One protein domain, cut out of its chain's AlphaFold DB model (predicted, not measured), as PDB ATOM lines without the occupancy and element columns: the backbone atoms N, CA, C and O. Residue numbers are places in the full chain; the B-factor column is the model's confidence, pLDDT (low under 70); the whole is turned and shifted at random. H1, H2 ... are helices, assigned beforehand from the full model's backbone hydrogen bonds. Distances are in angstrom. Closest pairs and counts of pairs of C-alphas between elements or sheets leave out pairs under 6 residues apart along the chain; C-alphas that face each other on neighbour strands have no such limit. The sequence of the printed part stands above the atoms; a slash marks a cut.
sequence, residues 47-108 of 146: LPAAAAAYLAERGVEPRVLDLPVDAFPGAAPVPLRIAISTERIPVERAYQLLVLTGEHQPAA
ATOM      1  N   LEU A  47      34.622 -30.441 -53.520       87.69
ATOM      2  CA  LEU A  47      35.089 -30.376 -52.142       87.69
ATOM      3  C   LEU A  47      35.104 -31.757 -51.469       87.69
ATOM      4  O   LEU A  47      34.347 -32.654 -51.850       87.69
ATOM      5  N   PRO A  48      35.918 -31.933 -50.413       88.62
ATOM      6  CA  PRO A  48      35.756 -33.043 -49.480       88.62
ATOM      7  C   PRO A  48      34.363 -33.015 -48.830       88.62
ATOM      8  O   PRO A  48      33.879 -31.943 -48.458       88.62
ATOM      9  N   ALA A  49      33.738 -34.183 -48.638       88.44
ATOM     10  CA  ALA A  49      32.372 -34.283 -48.112       88.44
ATOM     11  C   ALA A  49      32.225 -33.620 -46.731       88.44
ATOM     12  O   ALA A  49      31.275 -32.871 -46.506       88.44
ATOM     13  N   ALA A  50      33.208 -33.803 -45.844       89.38
ATOM     14  CA  ALA A  50      33.234 -33.159 -44.530       89.38
ATOM     15  C   ALA A  50      33.297 -31.620 -44.609       89.38
ATOM     16  O   ALA A  50      32.608 -30.929 -43.858       89.38
ATOM     17  N   ALA A  51      34.084 -31.066 -45.538       91.12
ATOM     18  CA  ALA A  51      34.193 -29.619 -45.727       91.12
ATOM     19  C   ALA A  51      32.901 -29.028 -46.313       91.12
ATOM     20  O   ALA A  51      32.425 -27.986 -45.862       91.12
ATOM     21  N   ALA A  52      32.304 -29.716 -47.288       91.69
ATOM     22  CA  ALA A  52      31.010 -29.335 -47.836       91.69
ATOM     23  C   ALA A  52      29.909 -29.377 -46.770       91.69
ATOM     24  O   ALA A  52      29.131 -28.433 -46.671       91.69
ATOM     25  N   ALA A  53      29.877 -30.420 -45.936       90.44
ATOM     26  CA  ALA A  53      28.939 -30.532 -44.823       90.44
ATOM     27  C   ALA A  53      29.083 -29.360 -43.847       90.44
ATOM     28  O   ALA A  53      28.102 -28.685 -43.548       90.44
ATOM     29  N   TYR A  54      30.317 -29.052 -43.436       92.00
ATOM     30  CA  TYR A  54      30.608 -27.937 -42.536       92.00
ATOM     31  C   TYR A  54      30.059 -26.598 -43.056       92.00
ATOM     32  O   TYR A  54      29.505 -25.805 -42.288       92.00
ATOM     33  N   LEU A  55      30.222 -26.332 -44.354       92.19
ATOM     34  CA  LEU A  55      29.767 -25.098 -44.996       92.19
ATOM     35  C   LEU A  55      28.247 -25.090 -45.217       92.19
ATOM     36  O   LEU A  55      27.595 -24.081 -44.939       92.19
ATOM     37  N   ALA A  56      27.675 -26.212 -45.655       90.50
ATOM     38  CA  ALA A  56      26.242 -26.356 -45.881       90.50
ATOM     39  C   ALA A  56      25.435 -26.216 -44.580       90.50
ATOM     40  O   ALA A  56      24.424 -25.518 -44.564       90.50
ATOM     41  N   GLU A  57      25.911 -26.786 -43.467       89.62
ATOM     42  CA  GLU A  57      25.308 -26.624 -42.133       89.62
ATOM     43  C   GLU A  57      25.238 -25.161 -41.682       89.62
ATOM     44  O   GLU A  57      24.356 -24.779 -40.913       89.62
ATOM     45  N   ARG A  58      26.161 -24.326 -42.165       90.62
ATOM     46  CA  ARG A  58      26.211 -22.887 -41.873       90.62
ATOM     47  C   ARG A  58      25.425 -22.048 -42.877       90.62
ATOM     48  O   ARG A  58      25.387 -20.832 -42.748       90.62
ATOM     49  N   GLY A  59      24.778 -22.680 -43.857       88.62
ATOM     50  CA  GLY A  59      24.001 -21.993 -44.885       88.62
ATOM     51  C   GLY A  59      24.862 -21.259 -45.913       88.62
ATOM     52  O   GLY A  59      24.397 -20.304 -46.529       88.62
ATOM     53  N   VAL A  60      26.123 -21.663 -46.088       89.88
ATOM     54  CA  VAL A  60      26.976 -21.112 -47.146       89.88
ATOM     55  C   VAL A  60      26.487 -21.623 -48.497       89.88
ATOM     56  O   VAL A  60      26.293 -22.824 -48.684       89.88
ATOM     57  N   GLU A  61      26.314 -20.722 -49.462       89.00
ATOM     58  CA  GLU A  61      25.963 -21.120 -50.822       89.00
ATOM     59  C   GLU A  61      27.199 -21.629 -51.593       89.00
ATOM     60  O   GLU A  61      28.261 -21.012 -51.543       89.00
ATOM     61  N   PRO A  62      27.089 -22.693 -52.405       88.44
ATOM     62  CA  PRO A  62      28.229 -23.207 -53.172       88.44
ATOM     63  C   PRO A  62      28.823 -22.184 -54.160       88.44
ATOM     64  O   PRO A  62      30.002 -22.258 -54.513       88.44
ATOM     65  N   ARG A  63      28.006 -21.218 -54.603       88.25
ATOM     66  CA  ARG A  63      28.379 -20.172 -55.568       88.25
ATOM     67  C   ARG A  63      29.393 -19.183 -55.004       88.25
ATOM     68  O   ARG A  63      30.266 -18.743 -55.739       88.25
ATOM     69  N   VAL A  64      29.337 -18.872 -53.707       88.88
ATOM     70  CA  VAL A  64      30.308 -17.944 -53.101       88.88
ATOM     71  C   VAL A  64      31.715 -18.548 -53.030       88.88
ATOM     72  O   VAL A  64      32.697 -17.832 -52.887       88.88
ATOM     73  N   LEU A  65      31.843 -19.868 -53.202       89.19
ATOM     74  CA  LEU A  65      33.134 -20.557 -53.222       89.19
ATOM     75  C   LEU A  65      33.892 -20.408 -54.551       89.19
ATOM     76  O   LEU A  65      35.065 -20.780 -54.620       89.19
ATOM     77  N   ASP A  66      33.233 -19.897 -55.598       89.25
ATOM     78  CA  ASP A  66      33.873 -19.506 -56.861       89.25
ATOM     79  C   ASP A  66      34.641 -18.190 -56.747       89.25
ATOM     80  O   ASP A  66      35.470 -17.882 -57.606       89.25
ATOM     81  N   LEU A  67      34.370 -17.406 -55.701       84.56
ATOM     82  CA  LEU A  67      34.981 -16.100 -55.545       84.56
ATOM     83  C   LEU A  67      36.495 -16.246 -55.343       84.56
ATOM     84  O   LEU A  67      36.944 -17.094 -54.558       84.56
ATOM     85  N   PRO A  68      37.292 -15.441 -56.065       83.81
ATOM     86  CA  PRO A  68      38.732 -15.447 -55.907       83.81
ATOM     87  C   PRO A  68      39.091 -14.913 -54.524       83.81
ATOM     88  O   PRO A  68      38.626 -13.850 -54.115       83.81
ATOM     89  N   VAL A  69      39.955 -15.638 -53.823       77.19
ATOM     90  CA  VAL A  69      40.517 -15.195 -52.550       77.19
ATOM     91  C   VAL A  69      42.030 -15.105 -52.638       77.19
ATOM     92  O   VAL A  69      42.703 -15.963 -53.222       77.19
ATOM     93  N   ASP A  70      42.572 -14.072 -52.001       76.81
ATOM     94  CA  ASP A  70      44.003 -13.939 -51.763       76.81
ATOM     95  C   ASP A  70      44.416 -14.913 -50.660       76.81
ATOM     96  O   ASP A  70      44.516 -14.578 -49.480       76.81
ATOM     97  N   ALA A  71      44.621 -16.168 -51.052       67.19
ATOM     98  CA  ALA A  71      45.065 -17.213 -50.142       67.19
ATOM     99  C   ALA A  71      46.501 -16.976 -49.639       67.19
ATOM    100  O   ALA A  71      46.831 -17.360 -48.519       67.19
ATOM    101  N   PHE A  72      47.344 -16.336 -50.461       64.06
ATOM    102  CA  PHE A  72      48.747 -16.058 -50.159       64.06
ATOM    103  C   PHE A  72      49.175 -14.681 -50.678       64.06
ATOM    104  O   PHE A  72      48.838 -14.326 -51.810       64.06
ATOM    105  N   PRO A  73      49.989 -13.932 -49.916       64.81
ATOM    106  CA  PRO A  73      50.558 -12.680 -50.395       64.81
ATOM    107  C   PRO A  73      51.510 -12.936 -51.575       64.81
ATOM    108  O   PRO A  73      52.456 -13.712 -51.462       64.81
ATOM    109  N   GLY A  74      51.263 -12.270 -52.708       71.25
ATOM    110  CA  GLY A  74      52.098 -12.358 -53.914       71.25
ATOM    111  C   GLY A  74      51.753 -13.503 -54.875       71.25
ATOM    112  O   GLY A  74      52.421 -13.646 -55.897       71.25
ATOM    113  N   ALA A  75      50.719 -14.297 -54.584       77.12
ATOM    114  CA  ALA A  75      50.169 -15.278 -55.516       77.12
ATOM    115  C   ALA A  75      48.955 -14.707 -56.262       77.12
ATOM    116  O   ALA A  75      48.307 -13.776 -55.793       77.12
ATOM    117  N   ALA A  76      48.631 -15.290 -57.418       81.12
ATOM    118  CA  ALA A  76      47.369 -14.991 -58.082       81.12
ATOM    119  C   ALA A  76      46.190 -15.461 -57.202       81.12
ATOM    120  O   ALA A  76      46.273 -16.561 -56.639       81.12
ATOM    121  N   PRO A  77      45.098 -14.679 -57.111       84.75
ATOM    122  CA  PRO A  77      43.892 -15.096 -56.412       84.75
ATOM    123  C   PRO A  77      43.375 -16.423 -56.970       84.75
ATOM    124  O   PRO A  77      43.285 -16.603 -58.188       84.75
ATOM    125  N   VAL A  78      43.027 -17.355 -56.084       87.75
ATOM    126  CA  VAL A  78      42.458 -18.656 -56.463       87.75
ATOM    127  C   VAL A  78      41.041 -18.782 -55.911       87.75
ATOM    128  O   VAL A  78      40.778 -18.258 -54.828       87.75
ATOM    129  N   PRO A  79      40.121 -19.478 -56.606       90.12
ATOM    130  CA  PRO A  79      38.787 -19.723 -56.073       90.12
ATOM    131  C   PRO A  79      38.858 -20.443 -54.727       90.12
ATOM    132  O   PRO A  79      39.649 -21.381 -54.557       90.12
ATOM    133  N   LEU A  80      38.008 -20.044 -53.782       88.62
ATOM    134  CA  LEU A  80      38.003 -20.605 -52.430       88.62
ATOM    135  C   LEU A  80      37.800 -22.128 -52.439       88.62
ATOM    136  O   LEU A  80      38.454 -22.843 -51.680       88.62
ATOM    137  N   ARG A  81      36.990 -22.654 -53.368       91.00
ATOM    138  CA  ARG A  81      36.834 -24.107 -53.558       91.00
ATOM    139  C   ARG A  81      38.140 -24.830 -53.885       91.00
ATOM    140  O   ARG A  81      38.375 -25.932 -53.392       91.00
ATOM    141  N   ILE A  82      39.013 -24.213 -54.681       89.81
ATOM    142  CA  ILE A  82      40.313 -24.788 -55.040       89.81
ATOM    143  C   ILE A  82      41.246 -24.720 -53.835       89.81
ATOM    144  O   ILE A  82      41.944 -25.684 -53.539       89.81
ATOM    145  N   ALA A  83      41.227 -23.614 -53.091       89.62
ATOM    146  CA  ALA A  83      42.042 -23.474 -51.889       89.62
ATOM    147  C   ALA A  83      41.693 -24.519 -50.811       89.62
ATOM    148  O   ALA A  83      42.602 -25.060 -50.186       89.62
ATOM    149  N   ILE A  84      40.406 -24.835 -50.627       90.12
ATOM    150  CA  ILE A  84      39.951 -25.856 -49.670       90.12
ATOM    151  C   ILE A  84      40.278 -27.266 -50.177       90.12
ATOM    152  O   ILE A  84      40.854 -28.061 -49.443       90.12
ATOM    153  N   SER A  85      39.932 -27.584 -51.430       88.69
ATOM    154  CA  SER A  85      40.156 -28.925 -52.003       88.69
ATOM    155  C   SER A  85      41.635 -29.305 -52.093       88.69
ATOM    156  O   SER A  85      41.970 -30.480 -51.999       88.69
ATOM    157  N   THR A  86      42.521 -28.317 -52.241       88.75
ATOM    158  CA  THR A  86      43.979 -28.513 -52.242       88.75
ATOM    159  C   THR A  86      44.617 -28.378 -50.857       88.75
ATOM    160  O   THR A  86      45.840 -28.299 -50.767       88.75
ATOM    161  N   GLU A  87      43.810 -28.310 -49.790       87.50
ATOM    162  CA  GLU A  87      44.249 -28.185 -48.390       87.50
ATOM    163  C   GLU A  87      45.145 -26.963 -48.112       87.50
ATOM    164  O   GLU A  87      45.828 -26.881 -47.093       87.50
ATOM    165  N   ARG A  88      45.125 -25.959 -48.996       86.75
ATOM    166  CA  ARG A  88      45.885 -24.712 -48.823       86.75
ATOM    167  C   ARG A  88      45.312 -23.846 -47.711       86.75
ATOM    168  O   ARG A  88      46.048 -23.088 -47.085       86.75
ATOM    169  N   ILE A  89      43.999 -23.925 -47.501       88.25
ATOM    170  CA  ILE A  89      43.285 -23.229 -46.431       88.25
ATOM    171  C   ILE A  89      42.306 -24.218 -45.783       88.25
ATOM    172  O   ILE A  89      41.540 -24.856 -46.507       88.25
ATOM    173  N   PRO A  90      42.273 -24.326 -44.441       91.12
ATOM    174  CA  PRO A  90      41.283 -25.150 -43.756       91.12
ATOM    175  C   PRO A  90      39.873 -24.561 -43.905       91.12
ATOM    176  O   PRO A  90      39.695 -23.340 -43.983       91.12
ATOM    177  N   VAL A  91      38.852 -25.419 -43.915       92.19
ATOM    178  CA  VAL A  91      37.458 -25.016 -44.174       92.19
ATOM    179  C   VAL A  91      36.943 -23.976 -43.169       92.19
ATOM    180  O   VAL A  91      36.224 -23.051 -43.543       92.19
ATOM    181  N   GLU A  92      37.380 -24.042 -41.911       92.75
ATOM    182  CA  GLU A  92      37.039 -23.077 -40.865       92.75
ATOM    183  C   GLU A  92      37.579 -21.685 -41.202       92.75
ATOM    184  O   GLU A  92      36.905 -20.674 -40.998       92.75
ATOM    185  N   ARG A  93      38.800 -21.623 -41.745       90.62
ATOM    186  CA  ARG A  93      39.414 -20.362 -42.161       90.62
ATOM    187  C   ARG A  93      38.738 -19.816 -43.411       90.62
ATOM    188  O   ARG A  93      38.519 -18.611 -43.488       90.62
ATOM    189  N   ALA A  94      38.366 -20.683 -44.348       89.75
ATOM    190  CA  ALA A  94      37.584 -20.298 -45.516       89.75
ATOM    191  C   ALA A  94      36.229 -19.687 -45.115       89.75
ATOM    192  O   ALA A  94      35.879 -18.608 -45.587       89.75
ATOM    193  N   TYR A  95      35.516 -20.307 -44.170       90.38
ATOM    194  CA  TYR A  95      34.280 -19.759 -43.613       90.38
ATOM    195  C   TYR A  95      34.491 -18.384 -42.961       90.38
ATOM    196  O   TYR A  95      33.743 -17.448 -43.232       90.38
ATOM    197  N   GLN A  96      35.543 -18.221 -42.150       89.56
ATOM    198  CA  GLN A  96      35.871 -16.919 -41.554       89.56
ATOM    199  C   GLN A  96      36.119 -15.838 -42.608       89.56
ATOM    200  O   GLN A  96      35.694 -14.704 -42.413       89.56
ATOM    201  N   LEU A  97      36.796 -16.169 -43.711       88.44
ATOM    202  CA  LEU A  97      37.033 -15.219 -44.798       88.44
ATOM    203  C   LEU A  97      35.720 -14.776 -45.447       88.44
ATOM    204  O   LEU A  97      35.550 -13.580 -45.670       88.44
ATOM    205  N   LEU A  98      34.775 -15.691 -45.677       88.56
ATOM    206  CA  LEU A  98      33.450 -15.346 -46.208       88.56
ATOM    207  C   LEU A  98      32.684 -14.402 -45.271       88.56
ATOM    208  O   LEU A  98      32.072 -13.440 -45.722       88.56
ATOM    209  N   VAL A  99      32.768 -14.630 -43.958       88.88
ATOM    210  CA  VAL A  99      32.141 -13.744 -42.966       88.88
ATOM    211  C   VAL A  99      32.826 -12.373 -42.922       88.88
ATOM    212  O   VAL A  99      32.153 -11.348 -42.880       88.88
ATOM    213  N   LEU A 100      34.162 -12.334 -42.949       86.62
ATOM    214  CA  LEU A 100      34.942 -11.090 -42.877       86.62
ATOM    215  C   LEU A 100      34.788 -10.212 -44.122       86.62
ATOM    216  O   LEU A 100      34.817  -8.990 -44.015       86.62
ATOM    217  N   THR A 101      34.648 -10.831 -45.290       84.69
ATOM    218  CA  THR A 101      34.446 -10.134 -46.568       84.69
ATOM    219  C   THR A 101      32.993  -9.716 -46.786       84.69
ATOM    220  O   THR A 101      32.725  -8.904 -47.664       84.69
ATOM    221  N   GLY A 102      32.064 -10.217 -45.966       83.88
ATOM    222  CA  GLY A 102      30.631  -9.953 -46.097       83.88
ATOM    223  C   GLY A 102      29.930 -10.821 -47.147       83.88
ATOM    224  O   GLY A 102      28.725 -10.681 -47.328       83.88
ATOM    225  N   GLU A 103      30.647 -11.747 -47.787       84.38
ATOM    226  CA  GLU A 103      30.105 -12.698 -48.771       84.38
ATOM    227  C   GLU A 103      29.187 -13.756 -48.135       84.38
ATOM    228  O   GLU A 103      28.407 -14.420 -48.816       84.38
ATOM    229  N   HIS A 104      29.256 -13.922 -46.811       84.44
ATOM    230  CA  HIS A 104      28.318 -14.736 -46.052       84.44
ATOM    231  C   HIS A 104      27.926 -14.052 -44.744       84.44
ATOM    232  O   HIS A 104      28.778 -13.712 -43.921       84.44
ATOM    233  N   GLN A 105      26.621 -13.922 -44.515       82.56
ATOM    234  CA  GLN A 105      26.093 -13.460 -43.241       82.56
ATOM    235  C   GLN A 105      25.595 -14.658 -42.427       82.56
ATOM    236  O   GLN A 105      24.646 -15.318 -42.858       82.56
ATOM    237  N   PRO A 106      26.200 -14.950 -41.257       79.56
ATOM    238  CA  PRO A 106      25.693 -16.004 -40.394       79.56
ATOM    239  C   PRO A 106      24.252 -15.684 -40.000       79.56
ATOM    240  O   PRO A 106      23.915 -14.521 -39.754       79.56
ATOM    241  N   ALA A 107      23.409 -16.716 -39.934       73.75
ATOM    242  CA  ALA A 107      22.030 -16.566 -39.490       73.75
ATOM    243  C   ALA A 107      22.007 -15.809 -38.153       73.75
ATOM    244  O   ALA A 107      22.659 -16.214 -37.185       73.75
ATOM    245  N   ALA A 108      21.296 -14.677 -38.120       64.75
ATOM    246  CA  ALA A 108      21.170 -13.890 -36.904       64.75
ATOM    247  C   ALA A 108      20.573 -14.778 -35.799       64.75
ATOM    248  O   ALA A 108      19.648 -15.550 -36.081       64.75
TER     249      ALA A 108
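This is residues 47 to 108 of the 146 residues of an uncharacterized protein of Phytohabitans suffuscus (UniProt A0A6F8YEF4). Four short helices gather into a small body: H1 and H3 come together near the beginning of H4, which runs on beyond them, and H2 packs on H3. From this body a long loop, residues 67 to 79, reaches out to Gly 74, and the tail after H4 reaches to Ala 108 at the other end of the longest axis. The printed part has 62 residues with four named helices, in the order H1, H2, H3, H4, and no named strand; the class is all helix. It is compact, with a radius of gyration of the C-alphas of 10.9 A and spans of 35 by 24 by 17 A.

Start with H1, residues 49 to 57, which touches H4, residues 91 to 101; their closest C-alphas, of Ala 51 and Val 91, are 5.9 A apart. They run the same way at a steep tilt of 37 degrees, only just past shallow. H2, residues 62 to 66, touches H3, residues 80 to 85, where the closest C-alphas, of Leu 65 and Leu 80, are 4.9 A apart. H3 and H4 form a helical hairpin, opposite ways at a shallow tilt of 5 degrees; they only just touch, with 3 pairs of C-alphas within 8 A, the closest those of Ile 84 and Val 91 at 6.1 A. H2 and H4 are only just apart, at 8.0 A. Every O i to N i+4 pair is within hydrogen-bond range in H1, H3 and H4; H2 has 0 of 1, but 2 of 2 O i to N i+3 pairs.

Find C-alpha 49 at (32.372, -34.283, -48.112); from there H1 runs 12.0 A to C-alpha 57. H2 spans 7.7 A and H3 8.6 A. H4 runs 15.4 A to C-alpha 101 at (34.446, -10.134, -46.568).

The C-alphas of Gly 74 and Ala 108 are the two farthest apart, at 35.3 A. The printed part has no cut. Look along the long link from H2 to H3, where residues 68 to 69 pair antiparallel with residues 78 to 79. Residues 71 to 73 and 108 have pLDDT under 70.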